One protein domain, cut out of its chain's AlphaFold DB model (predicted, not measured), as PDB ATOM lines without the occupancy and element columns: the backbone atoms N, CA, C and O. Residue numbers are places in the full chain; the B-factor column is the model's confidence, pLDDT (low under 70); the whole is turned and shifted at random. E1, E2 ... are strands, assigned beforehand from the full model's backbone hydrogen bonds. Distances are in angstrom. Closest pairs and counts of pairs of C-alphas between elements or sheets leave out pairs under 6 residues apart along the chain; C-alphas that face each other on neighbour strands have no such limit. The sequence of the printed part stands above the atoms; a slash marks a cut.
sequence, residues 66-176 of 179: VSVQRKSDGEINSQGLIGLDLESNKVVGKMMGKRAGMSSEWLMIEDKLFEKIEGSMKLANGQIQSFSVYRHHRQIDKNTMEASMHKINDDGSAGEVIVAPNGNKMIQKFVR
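AT A GLANCE: This is residues 66 to 176 of the 179 residues of an uncharacterized protein of Verrucomicrobiales bacterium (UniProt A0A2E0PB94). One long, twisted sheet winds round as an open C, from E1 at one end through E2, E3, E4, E5 and E6 to E7, where it branches to the short strands E8 and E9; E1 and E9 stay apart and the C is not closed. E1 to E8 form a meander, each strand the antiparallel neighbour of the one before, and E9 comes back antiparallel to E7. The printed part has 111 residues with nine named strands, E1 to E9 in chain order, and no named helix; the class is all strand. It is compact, with a radius of gyration of the C-alphas of 14.7 A, and rounded, spanning 40 by 36 by 35 A.

HOW THE PARTS SIT: E6, residues 128 to 141, is the longest strand and bends by 57 degrees at residue 132. On one side of it is E5, residues 112 to 122, antiparallel at 150 degrees, with N 117 and O 133 2.8 A apart, within hydrogen-bond range. On the other side is E7, residues 144 to 152, antiparallel at 142 degrees, with N 136 and O 148 2.9 A apart. E7 has E9, residues 171 to 175, beside its residues 144 to 148, with N 147 and O 172 2.8 A apart. On that same side of E7, E8, residues 158 to 161, is beside residues 149 to 152, with N 159 and O 151 2.8 A apart. In the other direction, E5 has E4, residues 100 to 109, as its neighbour, with N 103 and O 118 2.8 A apart. E3, residues 90 to 97, follows with N 95 and O 102 at 2.8 A, then E2, residues 75 to 85, with N 83 and O 92 at 2.8 A. E1, residues 66 to 72, is an edge strand beside E2, with N 68 and O 80 2.9 A apart.

IN THESE COORDINATES: E1 begins at C-alpha 66, (16.743, 6.793, 36.591). From first to last C-alpha E2 measures 29.7 A, E3 23.3 A, E4 26.3 A, E5 30.6 A, E6 37.3 A and E7 25.6 A. E6 runs from C-alpha 128 at (37.105, 25.447, 38.620) to C-alpha 141 at (25.443, -5.476, 21.242). The shorter E1, E8 and E9 measure 19.8 A, 8.9 A and 13.4 A, and E9 ends at C-alpha 175, (30.665, -4.346, 29.106).

THE WHOLE: The two C-alphas farthest apart are those of Glu 87 and Asn 166, 42.3 A. The printed part has no cut; the links from E1 through to E8 are tight, and the link from E8 to E9, with 9 residues, is short. The mean pLDDT of the printed part is 86.0, with residues 66 and 86 under 70.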
ATOM      1  N   VAL A  66      15.639   7.756  36.592       65.56
ATOM      2  CA  VAL A  66      16.743   6.793  36.591       65.56
ATOM      3  C   VAL A  66      17.860   7.317  37.485       65.56
ATOM      4  O   VAL A  66      18.370   8.415  37.272       65.56
ATOM      5  N   SER A  67      18.298   6.520  38.460       79.38
ATOM      6  CA  SER A  67      19.535   6.813  39.188       79.38
ATOM      7  C   SER A  67      20.747   6.358  38.381       79.38
ATOM      8  O   SER A  67      20.818   5.215  37.928       79.38
ATOM      9  N   VAL A  68      21.730   7.246  38.238       77.69
ATOM     10  CA  VAL A  68      23.026   6.938  37.633       77.69
ATOM     11  C   VAL A  68      24.098   7.044  38.699       77.69
ATOM     12  O   VAL A  68      24.202   8.051  39.393       77.69
ATOM     13  N   GLN A  69      24.922   6.009  38.815       84.25
ATOM     14  CA  GLN A  69      26.082   6.008  39.696       84.25
ATOM     15  C   GLN A  69      27.309   5.566  38.919       84.25
ATOM     16  O   GLN A  69      27.286   4.555  38.214       84.25
ATOM     17  N   ARG A  70      28.407   6.296  39.092       75.19
ATOM     18  CA  ARG A  70      29.717   5.894  38.600       75.19
ATOM     19  C   ARG A  70      30.600   5.565  39.797       75.19
ATOM     20  O   ARG A  70      30.805   6.379  40.699       75.19
ATOM     21  N   LYS A  71      31.112   4.337  39.785       78.50
ATOM     22  CA  LYS A  71      32.072   3.835  40.764       78.50
ATOM     23  C   LYS A  71      33.423   3.625  40.091       78.50
ATOM     24  O   LYS A  71      33.474   3.114  38.973       78.50
ATOM     25  N   SER A  72      34.491   4.000  40.780       72.62
ATOM     26  CA  SER A  72      35.876   3.686  40.415       72.62
ATOM     27  C   SER A  72      36.581   3.204  41.674       72.62
ATOM     28  O   SER A  72      36.361   3.774  42.738       72.62
ATOM     29  N   ASP A  73      37.352   2.124  41.561       77.75
ATOM     30  CA  ASP A  73      38.115   1.537  42.673       77.75
ATOM     31  C   ASP A  73      37.265   1.215  43.918       77.75
ATOM     32  O   ASP A  73      37.692   1.356  45.057       77.75
ATOM     33  N   GLY A  74      36.016   0.793  43.695       70.69
ATOM     34  CA  GLY A  74      35.066   0.450  44.759       70.69
ATOM     35  C   GLY A  74      34.329   1.643  45.379       70.69
ATOM     36  O   GLY A  74      33.282   1.441  45.995       70.69
ATOM     37  N   GLU A  75      34.777   2.878  45.148       72.44
ATOM     38  CA  GLU A  75      34.122   4.084  45.656       72.44
ATOM     39  C   GLU A  75      33.168   4.714  44.637       72.44
ATOM     40  O   GLU A  75      33.445   4.769  43.437       72.44
ATOM     41  N   ILE A  76      32.048   5.261  45.119       73.69
ATOM     42  CA  ILE A  76      31.187   6.134  44.310       73.69
ATOM     43  C   ILE A  76      31.921   7.456  44.101       73.69
ATOM     44  O   ILE A  76      32.146   8.213  45.045       73.69
ATOM     45  N   ASN A  77      32.282   7.745  42.851       76.12
ATOM     46  CA  ASN A  77      32.934   9.002  42.491       76.12
ATOM     47  C   ASN A  77      31.922  10.080  42.076       76.12
ATOM     48  O   ASN A  77      32.196  11.272  42.238       76.12
ATOM     49  N   SER A  78      30.760   9.660  41.569       80.25
ATOM     50  CA  SER A  78      29.661  10.527  41.163       80.25
ATOM     51  C   SER A  78      28.330   9.777  41.130       80.25
ATOM     52  O   SER A  78      28.277   8.571  40.870       80.25
ATOM     53  N   GLN A  79      27.257  10.507  41.412       85.69
ATOM     54  CA  GLN A  79      25.885  10.017  41.433       85.69
ATOM     55  C   GLN A  79      24.919  11.092  40.942       85.69
ATOM     56  O   GLN A  79      25.161  12.289  41.108       85.69
ATOM     57  N   GLY A  80      23.820  10.667  40.339       86.25
ATOM     58  CA  GLY A  80      22.853  11.565  39.742       86.25
ATOM     59  C   GLY A  80      21.510  10.913  39.475       86.25
ATOM     60  O   GLY A  80      21.310   9.721  39.729       86.25
ATOM     61  N   LEU A  81      20.608  11.731  38.950       87.12
ATOM     62  CA  LEU A  81      19.252  11.374  38.553       87.12
ATOM     63  C   LEU A  81      19.024  11.846  37.113       87.12
ATOM     64  O   LEU A  81      19.524  12.908  36.741       87.12
ATOM     65  N   ILE A  82      18.280  11.072  36.328       79.06
ATOM     66  CA  ILE A  82      17.794  11.418  34.985       79.06
ATOM     67  C   ILE A  82      16.278  11.269  34.996       79.06
ATOM     68  O   ILE A  82      15.806  10.240  35.455       79.06
ATOM     69  N   GLY A  83      15.517  12.231  34.489       77.56
ATOM     70  CA  GLY A  83      14.058  12.141  34.400       77.56
ATOM     71  C   GLY A  83      13.494  12.953  33.241       77.56
ATOM     72  O   GLY A  83      14.230  13.675  32.574       77.56
ATOM     73  N   LEU A  84      12.192  12.821  32.996       70.44
ATOM     74  CA  LEU A  84      11.466  13.666  32.047       70.44
ATOM     75  C   LEU A  84      11.035  14.959  32.752       70.44
ATOM     76  O   LEU A  84      10.266  14.914  33.712       70.44
ATOM     77  N   ASP A  85      11.527  16.097  32.280       77.50
ATOM     78  CA  ASP A  85      10.988  17.405  32.628       77.50
ATOM     79  C   ASP A  85       9.729  17.662  31.793       77.50
ATOM     80  O   ASP A  85       9.796  17.758  30.568       77.50
ATOM     81  N   LEU A  86       8.576  17.741  32.460       68.75
ATOM     82  CA  LEU A  86       7.270  17.896  31.817       68.75
ATOM     83  C   LEU A  86       7.027  19.313  31.287       68.75
ATOM     84  O   LEU A  86       6.239  19.469  30.361       68.75
ATOM     85  N   GLU A  87       7.686  20.332  31.849       75.38
ATOM     86  CA  GLU A  87       7.522  21.716  31.389       75.38
ATOM     87  C   GLU A  87       8.200  21.909  30.033       75.38
ATOM     88  O   GLU A  87       7.602  22.434  29.094       75.38
ATOM     89  N   SER A  88       9.437  21.427  29.911       79.06
ATOM     90  CA  SER A  88      10.180  21.490  28.655       79.06
ATOM     91  C   SER A  88       9.929  20.299  27.722       79.06
ATOM     92  O   SER A  88      10.319  20.356  26.556       79.06
ATOM     93  N   ASN A  89       9.272  19.240  28.209       76.56
ATOM     94  CA  ASN A  89       9.104  17.946  27.540       76.56
ATOM     95  C   ASN A  89      10.445  17.317  27.101       76.56
ATOM     96  O   ASN A  89      10.574  16.780  25.999       76.56
ATOM     97  N   LYS A  90      11.466  17.409  27.961       82.69
ATOM     98  CA  LYS A  90      12.835  16.939  27.691       82.69
ATOM     99  C   LYS A  90      13.302  15.944  28.734       82.69
ATOM    100  O   LYS A  90      13.008  16.077  29.916       82.69
ATOM    101  N   VAL A  91      14.111  14.974  28.319       79.69
ATOM    102  CA  VAL A  91      14.812  14.105  29.269       79.69
ATOM    103  C   VAL A  91      16.054  14.841  29.768       79.69
ATOM    104  O   VAL A  91      16.930  15.192  28.983       79.69
ATOM    105  N   VAL A  92      16.137  15.072  31.075       88.69
ATOM    106  CA  VAL A  92      17.191  15.865  31.716       88.69
ATOM    107  C   VAL A  92      17.864  15.094  32.840       88.69
ATOM    108  O   VAL A  92      17.259  14.246  33.490       88.69
ATOM    109  N   GLY A  93      19.133  15.394  33.090       87.50
ATOM    110  CA  GLY A  93      19.940  14.775  34.128       87.50
ATOM    111  C   GLY A  93      20.643  15.786  35.023       87.50
ATOM    112  O   GLY A  93      20.998  16.889  34.606       87.50
ATOM    113  N   LYS A  94      20.906  15.391  36.268       93.62
ATOM    114  CA  LYS A  94      21.823  16.089  37.176       93.62
ATOM    115  C   LYS A  94      22.733  15.078  37.850       93.62
ATOM    116  O   LYS A  94      22.250  14.142  38.481       93.62
ATOM    117  N   MET A  95      24.044  15.279  37.754       88.81
ATOM    118  CA  MET A  95      25.052  14.424  38.377       88.81
ATOM    119  C   MET A  95      26.032  15.257  39.205       88.81
ATOM    120  O   MET A  95      26.487  16.316  38.782       88.81
ATOM    121  N   MET A  96      26.359  14.761  40.394       89.56
ATOM    122  CA  MET A  96      27.270  15.382  41.352       89.56
ATOM    123  C   MET A  96      28.334  14.368  41.771       89.56
ATOM    124  O   MET A  96      28.047  13.186  41.950       89.56
ATOM    125  N   GLY A  97      29.565  14.820  41.960       84.31
ATOM    126  CA  GLY A  97      30.679  14.004  42.425       84.31
ATOM    127  C   GLY A  97      31.698  14.824  43.206       84.31
ATOM    128  O   GLY A  97      31.620  16.049  43.254       84.31
ATOM    129  N   LYS A  98      32.701  14.151  43.788       80.25
ATOM    130  CA  LYS A  98      33.715  14.788  44.659       80.25
ATOM    131  C   LYS A  98      34.446  15.972  43.997       80.25
ATOM    132  O   LYS A  98      34.951  16.845  44.693       80.25
ATOM    133  N   ARG A  99      34.556  15.976  42.662       78.81
ATOM    134  CA  ARG A  99      35.310  16.980  41.889       78.81
ATOM    135  C   ARG A  99      34.538  17.592  40.723       78.81
ATOM    136  O   ARG A  99      35.123  18.383  39.997       78.81
ATOM    137  N   ALA A 100      33.279  17.224  40.505       83.50
ATOM    138  CA  ALA A 100      32.529  17.714  39.354       83.50
ATOM    139  C   ALA A 100      31.025  17.728  39.619       83.50
ATOM    140  O   ALA A 100      30.501  16.842  40.294       83.50
ATOM    141  N   GLY A 101      30.344  18.709  39.039       90.75
ATOM    142  CA  GLY A 101      28.890  18.777  38.967       90.75
ATOM    143  C   GLY A 101      28.476  19.052  37.528       90.75
ATOM    144  O   GLY A 101      29.095  19.873  36.853       90.75
ATOM    145  N   MET A 102      27.453  18.354  37.046       93.94
ATOM    146  CA  MET A 102      26.966  18.507  35.677       93.94
ATOM    147  C   MET A 102      25.450  18.363  35.596       93.94
ATOM    148  O   MET A 102      24.831  17.647  36.385       93.94
ATOM    149  N   SER A 103      24.865  19.069  34.641       95.62
ATOM    150  CA  SER A 103      23.518  18.850  34.126       95.62
ATOM    151  C   SER A 103      23.604  18.257  32.731       95.62
ATOM    152  O   SER A 103      24.600  18.449  32.028       95.62
ATOM    153  N   SER A 104      22.563  17.540  32.336       92.19
ATOM    154  CA  SER A 104      22.461  17.044  30.979       92.19
ATOM    155  C   SER A 104      21.054  17.096  30.412       92.19
ATOM    156  O   SER A 104      20.078  17.140  31.149       92.19
ATOM    157  N   GLU A 105      20.980  17.097  29.088       92.12
ATOM    158  CA  GLU A 105      19.766  16.938  28.291       92.12
ATOM    159  C   GLU A 105      20.002  15.783  27.317       92.12
ATOM    160  O   GLU A 105      21.064  15.711  26.702       92.12
ATOM    161  N   TRP A 106      19.051  14.861  27.198       86.44
ATOM    162  CA  TRP A 106      19.112  13.721  26.286       86.44
ATOM    163  C   TRP A 106      18.263  14.016  25.053       86.44
ATOM    164  O   TRP A 106      17.127  14.473  25.166       86.44
ATOM    165  N   LEU A 107      18.818  13.745  23.877       85.88
ATOM    166  CA  LEU A 107      18.261  14.144  22.596       85.88
ATOM    167  C   LEU A 107      18.586  13.122  21.508       85.88
ATOM    168  O   LEU A 107      19.627  12.464  21.537       85.88
ATOM    169  N   MET A 108      17.693  13.021  20.528       79.75
ATOM    170  CA  MET A 108      17.918  12.242  19.316       79.75
ATOM    171  C   MET A 108      18.411  13.177  18.213       79.75
ATOM    172  O   MET A 108      17.717  14.123  17.850       79.75
ATOM    173  N   ILE A 109      19.602  12.913  17.680       79.06
ATOM    174  CA  ILE A 109      20.161  13.620  16.521       79.06
ATOM    175  C   ILE A 109      20.410  12.566  15.451       79.06
ATOM    176  O   ILE A 109      21.205  11.659  15.689       79.06
ATOM    177  N   GLU A 110      19.744  12.663  14.298       84.06
ATOM    178  CA  GLU A 110      19.887  11.679  13.206       84.06
ATOM    179  C   GLU A 110      19.750  10.220  13.698       84.06
ATOM    180  O   GLU A 110      20.626   9.386  13.464       84.06
ATOM    181  N   ASP A 111      18.699   9.935  14.473       77.38
ATOM    182  CA  ASP A 111      18.422   8.616  15.070       77.38
ATOM    183  C   ASP A 111      19.493   8.079  16.042       77.38
ATOM    184  O   ASP A 111      19.459   6.917  16.454       77.38
ATOM    185  N   LYS A 112      20.427   8.929  16.480       79.81
ATOM    186  CA  LYS A 112      21.448   8.600  17.481       79.81
ATOM    187  C   LYS A 112      21.131   9.267  18.808       79.81
ATOM    188  O   LYS A 112      20.741  10.433  18.853       79.81
ATOM    189  N   LEU A 113      21.367   8.539  19.896       80.75
ATOM    190  CA  LEU A 113      21.132   9.031  21.246       80.75
ATOM    191  C   LEU A 113      22.320   9.853  21.752       80.75
ATOM    192  O   LEU A 113      23.375   9.313  22.098       80.75
ATOM    193  N   PHE A 114      22.113  11.155  21.865       86.06
ATOM    194  CA  PHE A 114      23.066  12.083  22.443       86.06
ATOM    195  C   PHE A 114      22.616  12.573  23.811       86.06
ATOM    196  O   PHE A 114      21.436  12.667  24.128       86.06
ATOM    197  N   GLU A 115      23.600  12.936  24.613       91.19
ATOM    198  CA  GLU A 115      23.438  13.648  25.862       91.19
ATOM    199  C   GLU A 115      24.292  14.912  25.799       91.19
ATOM    200  O   GLU A 115      25.522  14.835  25.752       91.19
ATOM    201  N   LYS A 116      23.657  16.082  25.777       95.81
ATOM    202  CA  LYS A 116      24.341  17.362  25.941       95.81
ATOM    203  C   LYS A 116      24.687  17.519  27.413       95.81
ATOM    204  O   LYS A 116      23.792  17.479  28.248       95.81
ATOM    205  N   ILE A 117      25.962  17.679  27.740       95.19
ATOM    206  CA  ILE A 117      26.446  17.795  29.115       95.19
ATOM    207  C   ILE A 117      27.049  19.174  29.299       95.19
ATOM    208  O   ILE A 117      27.974  19.550  28.584       95.19
ATOM    209  N   GLU A 118      26.584  19.874  30.323       97.12
ATOM    210  CA  GLU A 118      27.142  21.139  30.779       97.12
ATOM    211  C   GLU A 118      27.520  20.997  32.246       97.12
ATOM    212  O   GLU A 118      26.751  20.485  33.067       97.12
ATOM    213  N   GLY A 119      28.723  21.422  32.605       95.38
ATOM    214  CA  GLY A 119      29.178  21.249  33.971       95.38
ATOM    215  C   GLY A 119      30.451  21.992  34.289       95.38
ATOM    216  O   GLY A 119      31.001  22.745  33.487       95.38
ATOM    217  N   SER A 120      30.919  21.756  35.504       93.50
ATOM    218  CA  SER A 120      32.185  22.269  35.984       93.50
ATOM    219  C   SER A 120      32.940  21.195  36.748       93.50
ATOM    220  O   SER A 120      32.357  20.284  37.347       93.50
ATOM    221  N   MET A 121      34.264  21.280  36.696       90.31
ATOM    222  CA  MET A 121      35.158  20.399  37.428       90.31
ATOM    223  C   MET A 121      36.211  21.192  38.188       90.31
ATOM    224  O   MET A 121      36.723  22.198  37.702       90.31
ATOM    225  N   LYS A 122      36.553  20.715  39.383       89.12
ATOM    226  CA  LYS A 122      37.663  21.230  40.175       89.12
ATOM    227  C   LYS A 122      38.948  20.520  39.759       89.12
ATOM    228  O   LYS A 122      39.089  19.309  39.946       89.12
ATOM    229  N   LEU A 123      39.880  21.287  39.212       87.00
ATOM    230  CA  LEU A 123      41.214  20.846  38.830       87.00
ATOM    231  C   LEU A 123      42.083  20.580  40.068       87.00
ATOM    232  O   LEU A 123      41.768  20.997  41.184       87.00
ATOM    233  N   ALA A 124      43.211  19.891  39.872       85.88
ATOM    234  CA  ALA A 124      44.138  19.555  40.958       85.88
ATOM    235  C   ALA A 124      44.713  20.799  41.662       85.88
ATOM    236  O   ALA A 124      44.931  20.774  42.868       85.88
ATOM    237  N   ASN A 125      44.886  21.897  40.924       89.69
ATOM    238  CA  ASN A 125      45.322  23.194  41.451       89.69
ATOM    239  C   ASN A 125      44.199  23.975  42.170       89.69
ATOM    240  O   ASN A 125      44.396  25.120  42.565       89.69
ATOM    241  N   GLY A 126      43.008  23.387  42.309       86.94
ATOM    242  CA  GLY A 126      41.856  23.989  42.970       86.94
ATOM    243  C   GLY A 126      40.996  24.898  42.091       86.94
ATOM    244  O   GLY A 126      39.900  25.248  42.528       86.94
ATOM    245  N   GLN A 127      41.432  25.236  40.872       91.94
ATOM    246  CA  GLN A 127      40.641  26.035  39.934       91.94
ATOM    247  C   GLN A 127      39.405  25.269  39.461       91.94
ATOM    248  O   GLN A 127      39.429  24.046  39.318       91.94
ATOM    249  N   ILE A 128      38.325  26.001  39.200       91.88
ATOM    250  CA  ILE A 128      37.105  25.447  38.620       91.88
ATOM    251  C   ILE A 128      37.124  25.728  37.123       91.88
ATOM    252  O   ILE A 128      37.249  26.877  36.706       91.88
ATOM    253  N   GLN A 129      36.982  24.676  36.325       93.56
ATOM    254  CA  GLN A 129      36.882  24.756  34.878       93.56
ATOM    255  C   GLN A 129      35.492  24.307  34.436       93.56
ATOM    256  O   GLN A 129      35.077  23.183  34.726       93.56
ATOM    257  N   SER A 130      34.787  25.184  33.726       95.31
ATOM    258  CA  SER A 130      33.527  24.849  33.063       95.31
ATOM    259  C   SER A 130      33.785  24.113  31.751       95.31
ATOM    260  O   SER A 130      34.802  24.334  31.092       95.31
ATOM    261  N   PHE A 131      32.859  23.246  31.363       93.00
ATOM    262  CA  PHE A 131      32.911  22.518  30.102       93.00
ATOM    263  C   PHE A 131      31.504  22.277  29.552       93.00
ATOM    264  O   PHE A 131      30.529  22.211  30.303       93.00
ATOM    265  N   SER A 132      31.428  22.114  28.233       96.44
ATOM    266  CA  SER A 132      30.224  21.694  27.524       96.44
ATOM    267  C   SER A 132      30.604  20.746  26.393       96.44
ATOM    268  O   SER A 132      31.567  21.001  25.669       96.44
ATOM    269  N   VAL A 133      29.914  19.613  26.300       96.38
ATOM    270  CA  VAL A 133      30.230  18.510  25.382       96.38
ATOM    271  C   VAL A 133      28.973  17.716  25.054       96.38
ATOM    272  O   VAL A 133      28.040  17.658  25.852       96.38
ATOM    273  N   TYR A 134      28.984  17.022  23.923       96.50
ATOM    274  CA  TYR A 134      28.017  15.966  23.643       96.50
ATOM    275  C   TYR A 134      28.592  14.601  24.023       96.50
ATOM    276  O   TYR A 134      29.773  14.332  23.811       96.50
ATOM    277  N   ARG A 135      27.757  13.709  24.551       93.81
ATOM    278  CA  ARG A 135      28.070  12.293  24.745       93.81
ATOM    279  C   ARG A 135      27.115  11.447  23.915       93.81
ATOM    280  O   ARG A 135      25.921  11.447  24.178       93.81
ATOM    281  N   HIS A 136      27.632  10.718  22.934       91.94
ATOM    282  CA  HIS A 136      26.844   9.777  22.140       91.94
ATOM    283  C   HIS A 136      26.884   8.398  22.795       91.94
ATOM    284  O   HIS A 136      27.968   7.825  22.946       91.94
ATOM    285  N   HIS A 137      25.717   7.874  23.169       79.94
ATOM    286  CA  HIS A 137      25.560   6.519  23.696       79.94
ATOM    287  C   HIS A 137      25.155   5.582  22.565       79.94
ATOM    288  O   HIS A 137      24.095   5.738  21.963       79.94
ATOM    289  N   ARG A 138      25.986   4.577  22.294       83.06
ATOM    290  CA  ARG A 138      25.757   3.604  21.230       83.06
ATOM    291  C   ARG A 138      25.689   2.197  21.798       83.06
ATOM    292  O   ARG A 138      26.626   1.728  22.446       83.06
ATOM    293  N   GLN A 139      24.608   1.488  21.496       75.75
ATOM    294  CA  GLN A 139      24.554   0.049  21.712       75.75
ATOM    295  C   GLN A 139      25.381  -0.656  20.631       75.75
ATOM    296  O   GLN A 139      25.128  -0.489  19.440       75.75
ATOM    297  N   ILE A 140      26.382  -1.431  21.047       81.75
ATOM    298  CA  ILE A 140      27.197  -2.250  20.140       81.75
ATOM    299  C   ILE A 140      26.587  -3.647  20.016       81.75
ATOM    300  O   ILE A 140      26.455  -4.177  18.920       81.75
ATOM    301  N   ASP A 141      26.186  -4.221  21.150       83.25
ATOM    302  CA  ASP A 141      25.443  -5.476  21.242       83.25
ATOM    303  C   ASP A 141      24.627  -5.505  22.553       83.25
ATOM    304  O   ASP A 141      24.570  -4.524  23.298       83.25
ATOM    305  N   LYS A 142      23.965  -6.623  22.871       74.81
ATOM    306  CA  LYS A 142      23.130  -6.763  24.086       74.81
ATOM    307  C   LYS A 142      23.874  -6.537  25.420       74.81
ATOM    308  O   LYS A 142      23.260  -6.209  26.440       74.81
ATOM    309  N   ASN A 143      25.187  -6.731  25.422       78.19
ATOM    310  CA  ASN A 143      26.068  -6.672  26.583       78.19
ATOM    311  C   ASN A 143      27.106  -5.554  26.491       78.19
ATOM    312  O   ASN A 143      27.834  -5.349  27.460       78.19
ATOM    313  N   THR A 144      27.179  -4.841  25.374       73.88
ATOM    314  CA  THR A 144      28.234  -3.867  25.122       73.88
ATOM    315  C   THR A 144      27.639  -2.527  24.723       73.88
ATOM    316  O   THR A 144      26.881  -2.425  23.757       73.88
ATOM    317  N   MET A 145      28.055  -1.486  25.435       84.56
ATOM    318  CA  MET A 145      27.752  -0.096  25.124       84.56
ATOM    319  C   MET A 145      29.050   0.669  24.885       84.56
ATOM    320  O   MET A 145      30.076   0.400  25.511       84.56
ATOM    321  N   GLU A 146      28.989   1.656  24.007       87.81
ATOM    322  CA  GLU A 146      30.023   2.655  23.810       87.81
ATOM    323  C   GLU A 146      29.481   4.039  24.174       87.81
ATOM    324  O   GLU A 146      28.329   4.355  23.880       87.81
ATOM    325  N   ALA A 147      30.311   4.862  24.810       85.25
ATOM    326  CA  ALA A 147      30.056   6.282  24.992       85.25
ATOM    327  C   ALA A 147      31.222   7.083  24.411       85.25
ATOM    328  O   ALA A 147      32.369   6.893  24.823       85.25
ATOM    329  N   SER A 148      30.941   7.986  23.477       93.31
ATOM    330  CA  SER A 148      31.947   8.847  22.844       93.31
ATOM    331  C   SER A 148      31.681  10.313  23.163       93.31
ATOM    332  O   SER A 148      30.529  10.740  23.196       93.31
ATOM    333  N   MET A 149      32.741  11.074  23.451       95.19
ATOM    334  CA  MET A 149      32.647  12.501  23.769       95.19
ATOM    335  C   MET A 149      32.919  13.330  22.517       95.19
ATOM    336  O   MET A 149      33.966  13.177  21.893       95.19
ATOM    337  N   HIS A 150      31.999  14.221  22.181       97.06
ATOM    338  CA  HIS A 150      32.019  15.063  20.997       97.06
ATOM    339  C   HIS A 150      32.125  16.534  21.383       97.06
ATOM    340  O   HIS A 150      31.598  16.968  22.415       97.06
ATOM    341  N   LYS A 151      32.797  17.305  20.528       96.44
ATOM    342  CA  LYS A 151      32.752  18.766  20.590       96.44
ATOM    343  C   LYS A 151      31.330  19.253  20.307       96.44
ATOM    344  O   LYS A 151      30.532  18.547  19.692       96.44
ATOM    345  N   ILE A 152      31.043  20.469  20.741       95.62
ATOM    346  CA  ILE A 152      29.879  21.220  20.275       95.62
ATOM    347  C   ILE A 152      30.400  22.202  19.227       95.62
ATOM    348  O   ILE A 152      31.382  22.896  19.491       95.62
ATOM    349  N   ASN A 153      29.803  22.192  18.039       94.81
ATOM    350  CA  ASN A 153      30.122  23.148  16.982       94.81
ATOM    351  C   ASN A 153      29.536  24.531  17.318       94.81
ATOM    352  O   ASN A 153      28.675  24.648  18.190       94.81
ATOM    353  N   ASP A 154      29.961  25.573  16.604       93.69
ATOM    354  CA  ASP A 154      29.510  26.952  16.856       93.69
ATOM    355  C   ASP A 154      27.989  27.133  16.684       93.69
ATOM    356  O   ASP A 154      27.381  27.984  17.330       93.69
ATOM    357  N   ASP A 155      27.360  26.298  15.855       91.69
ATOM    358  CA  ASP A 155      25.910  26.255  15.636       91.69
ATOM    359  C   ASP A 155      25.142  25.431  16.693       91.69
ATOM    360  O   ASP A 155      23.922  25.294  16.616       91.69
ATOM    361  N   GLY A 156      25.839  24.867  17.685       88.94
ATOM    362  CA  GLY A 156      25.260  24.026  18.734       88.94
ATOM    363  C   GLY A 156      25.068  22.552  18.355       88.94
ATOM    364  O   GLY A 156      24.607  21.770  19.196       88.94
ATOM    365  N   SER A 157      25.431  22.148  17.133       91.62
ATOM    366  CA  SER A 157      25.365  20.757  16.675       91.62
ATOM    367  C   SER A 157      26.486  19.887  17.260       91.62
ATOM    368  O   SER A 157      27.484  20.376  17.806       91.62
ATOM    369  N   ALA A 158      26.313  18.565  17.179       91.88
ATOM    370  CA  ALA A 158      27.338  17.615  17.595       91.88
ATOM    371  C   ALA A 158      28.497  17.592  16.587       91.88
ATOM    372  O   ALA A 158      28.322  17.245  15.422       91.88
ATOM    373  N   GLY A 159      29.692  17.945  17.057       94.00
ATOM    374  CA  GLY A 159      30.918  17.954  16.269       94.00
ATOM    375  C   GLY A 159      31.682  16.632  16.304       94.00
ATOM    376  O   GLY A 159      31.178  15.576  16.697       94.00
ATOM    377  N   GLU A 160      32.952  16.688  15.909       96.19
ATOM    378  CA  GLU A 160      33.837  15.523  15.932       96.19
ATOM    379  C   GLU A 160      34.098  14.993  17.350       96.19
ATOM    380  O   GLU A 160      34.027  15.720  18.350       96.19
ATOM    381  N   VAL A 161      34.469  13.711  17.424       97.12
ATOM    382  CA  VAL A 161      34.928  13.079  18.666       97.12
ATOM    383  C   VAL A 161      36.174  13.801  19.174       97.12
ATOM    384  O   VAL A 161      37.137  14.012  18.436       97.12
ATOM    385  N   ILE A 162      36.178  14.142  20.459       96.44
ATOM    386  CA  ILE A 162      37.300  14.803  21.116       96.44
ATOM    387  C   ILE A 162      38.514  13.872  21.102       96.44
ATOM    388  O   ILE A 162      38.429  12.698  21.473       96.44
ATOM    389  N   VAL A 163      39.657  14.424  20.708       95.19
ATOM    390  CA  VAL A 163      40.961  13.763  20.763       95.19
ATOM    391  C   VAL A 163      41.717  14.319  21.963       95.19
ATOM    392  O   VAL A 163      41.910  15.528  22.082       95.19
ATOM    393  N   ALA A 164      42.101  13.441  22.885       88.25
ATOM    394  CA  ALA A 164      42.899  13.796  24.049       88.25
ATOM    395  C   ALA A 164      44.332  14.193  23.632       88.25
ATOM    396  O   ALA A 164      44.781  13.813  22.550       88.25
ATOM    397  N   PRO A 165      45.100  14.893  24.491       88.50
ATOM    398  CA  PRO A 165      46.462  15.329  24.159       88.50
ATOM    399  C   PRO A 165      47.421  14.199  23.750       88.50
ATOM    400  O   PRO A 165      48.396  14.438  23.051       88.50
ATOM    401  N   ASN A 166      47.137  12.963  24.164       89.94
ATOM    402  CA  ASN A 166      47.895  11.768  23.786       89.94
ATOM    403  C   ASN A 166      47.473  11.166  22.427       89.94
ATOM    404  O   ASN A 166      47.874  10.051  22.114       89.94
ATOM    405  N   GLY A 167      46.637  11.858  21.648       92.12
ATOM    406  CA  GLY A 167      46.154  11.411  20.338       92.12
ATOM    407  C   GLY A 167      44.986  10.421  20.385       92.12
ATOM    408  O   GLY A 167      44.432  10.078  19.342       92.12
ATOM    409  N   ASN A 168      44.559   9.980  21.572       92.31
ATOM    410  CA  ASN A 168      43.467   9.019  21.693       92.31
ATOM    411  C   ASN A 168      42.101   9.701  21.604       92.31
ATOM    412  O   ASN A 168      41.843  10.707  22.267       92.31
ATOM    413  N   LYS A 169      41.185   9.102  20.841       93.56
ATOM    414  CA  LYS A 169      39.776   9.513  20.834       93.56
ATOM    415  C   LYS A 169      39.137   9.216  22.192       93.56
ATOM    416  O   LYS A 169      39.340   8.142  22.758       93.56
ATOM    417  N   MET A 170      38.334  10.146  22.699       92.38
ATOM    418  CA  MET A 170      37.607  10.007  23.962       92.38
ATOM    419  C   MET A 170      36.390   9.086  23.809       92.38
ATOM    420  O   MET A 170      35.241   9.529  23.818       92.38
ATOM    421  N   ILE A 171      36.663   7.793  23.662       91.44
ATOM    422  CA  ILE A 171      35.672   6.732  23.503       91.44
ATOM    423  C   ILE A 171      35.824   5.750  24.664       91.44
ATOM    424  O   ILE A 171      36.921   5.284  24.966       91.44
ATOM    425  N   GLN A 172      34.717   5.450  25.336       83.75
ATOM    426  CA  GLN A 172      34.653   4.541  26.475       83.75
ATOM    427  C   GLN A 172      33.766   3.351  26.127       83.75
ATOM    428  O   GLN A 172      32.611   3.527  25.749       83.75
ATOM    429  N   LYS A 173      34.288   2.136  26.297       85.94
ATOM    430  CA  LYS A 173      33.532   0.898  26.104       85.94
ATOM    431  C   LYS A 173      33.144   0.313  27.458       85.94
ATOM    432  O   LYS A 173      33.997   0.110  28.318       85.94
ATOM    433  N   PHE A 174      31.863   0.014  27.625       76.69
ATOM    434  CA  PHE A 174      31.299  -0.590  28.824       76.69
ATOM    435  C   PHE A 174      30.746  -1.967  28.476       76.69
ATOM    436  O   PHE A 174      29.921  -2.107  27.574       76.69
ATOM    437  N   VAL A 175      31.193  -2.985  29.208       78.06
ATOM    438  CA  VAL A 175      30.665  -4.346  29.106       78.06
ATOM    439  C   VAL A 175      29.811  -4.621  30.333       78.06
ATOM    440  O   VAL A 175      30.205  -4.319  31.463       78.06
ATOM    441  N   ARG A 176      28.629  -5.191  30.113       74.38
ATOM    442  CA  ARG A 176      27.694  -5.573  31.166       74.38
ATOM    443  C   ARG A 176      28.399  -6.531  32.128       74.38
ATOM    444  O   ARG A 176      28.921  -7.567  31.716       74.38
TER     445      ARG A 176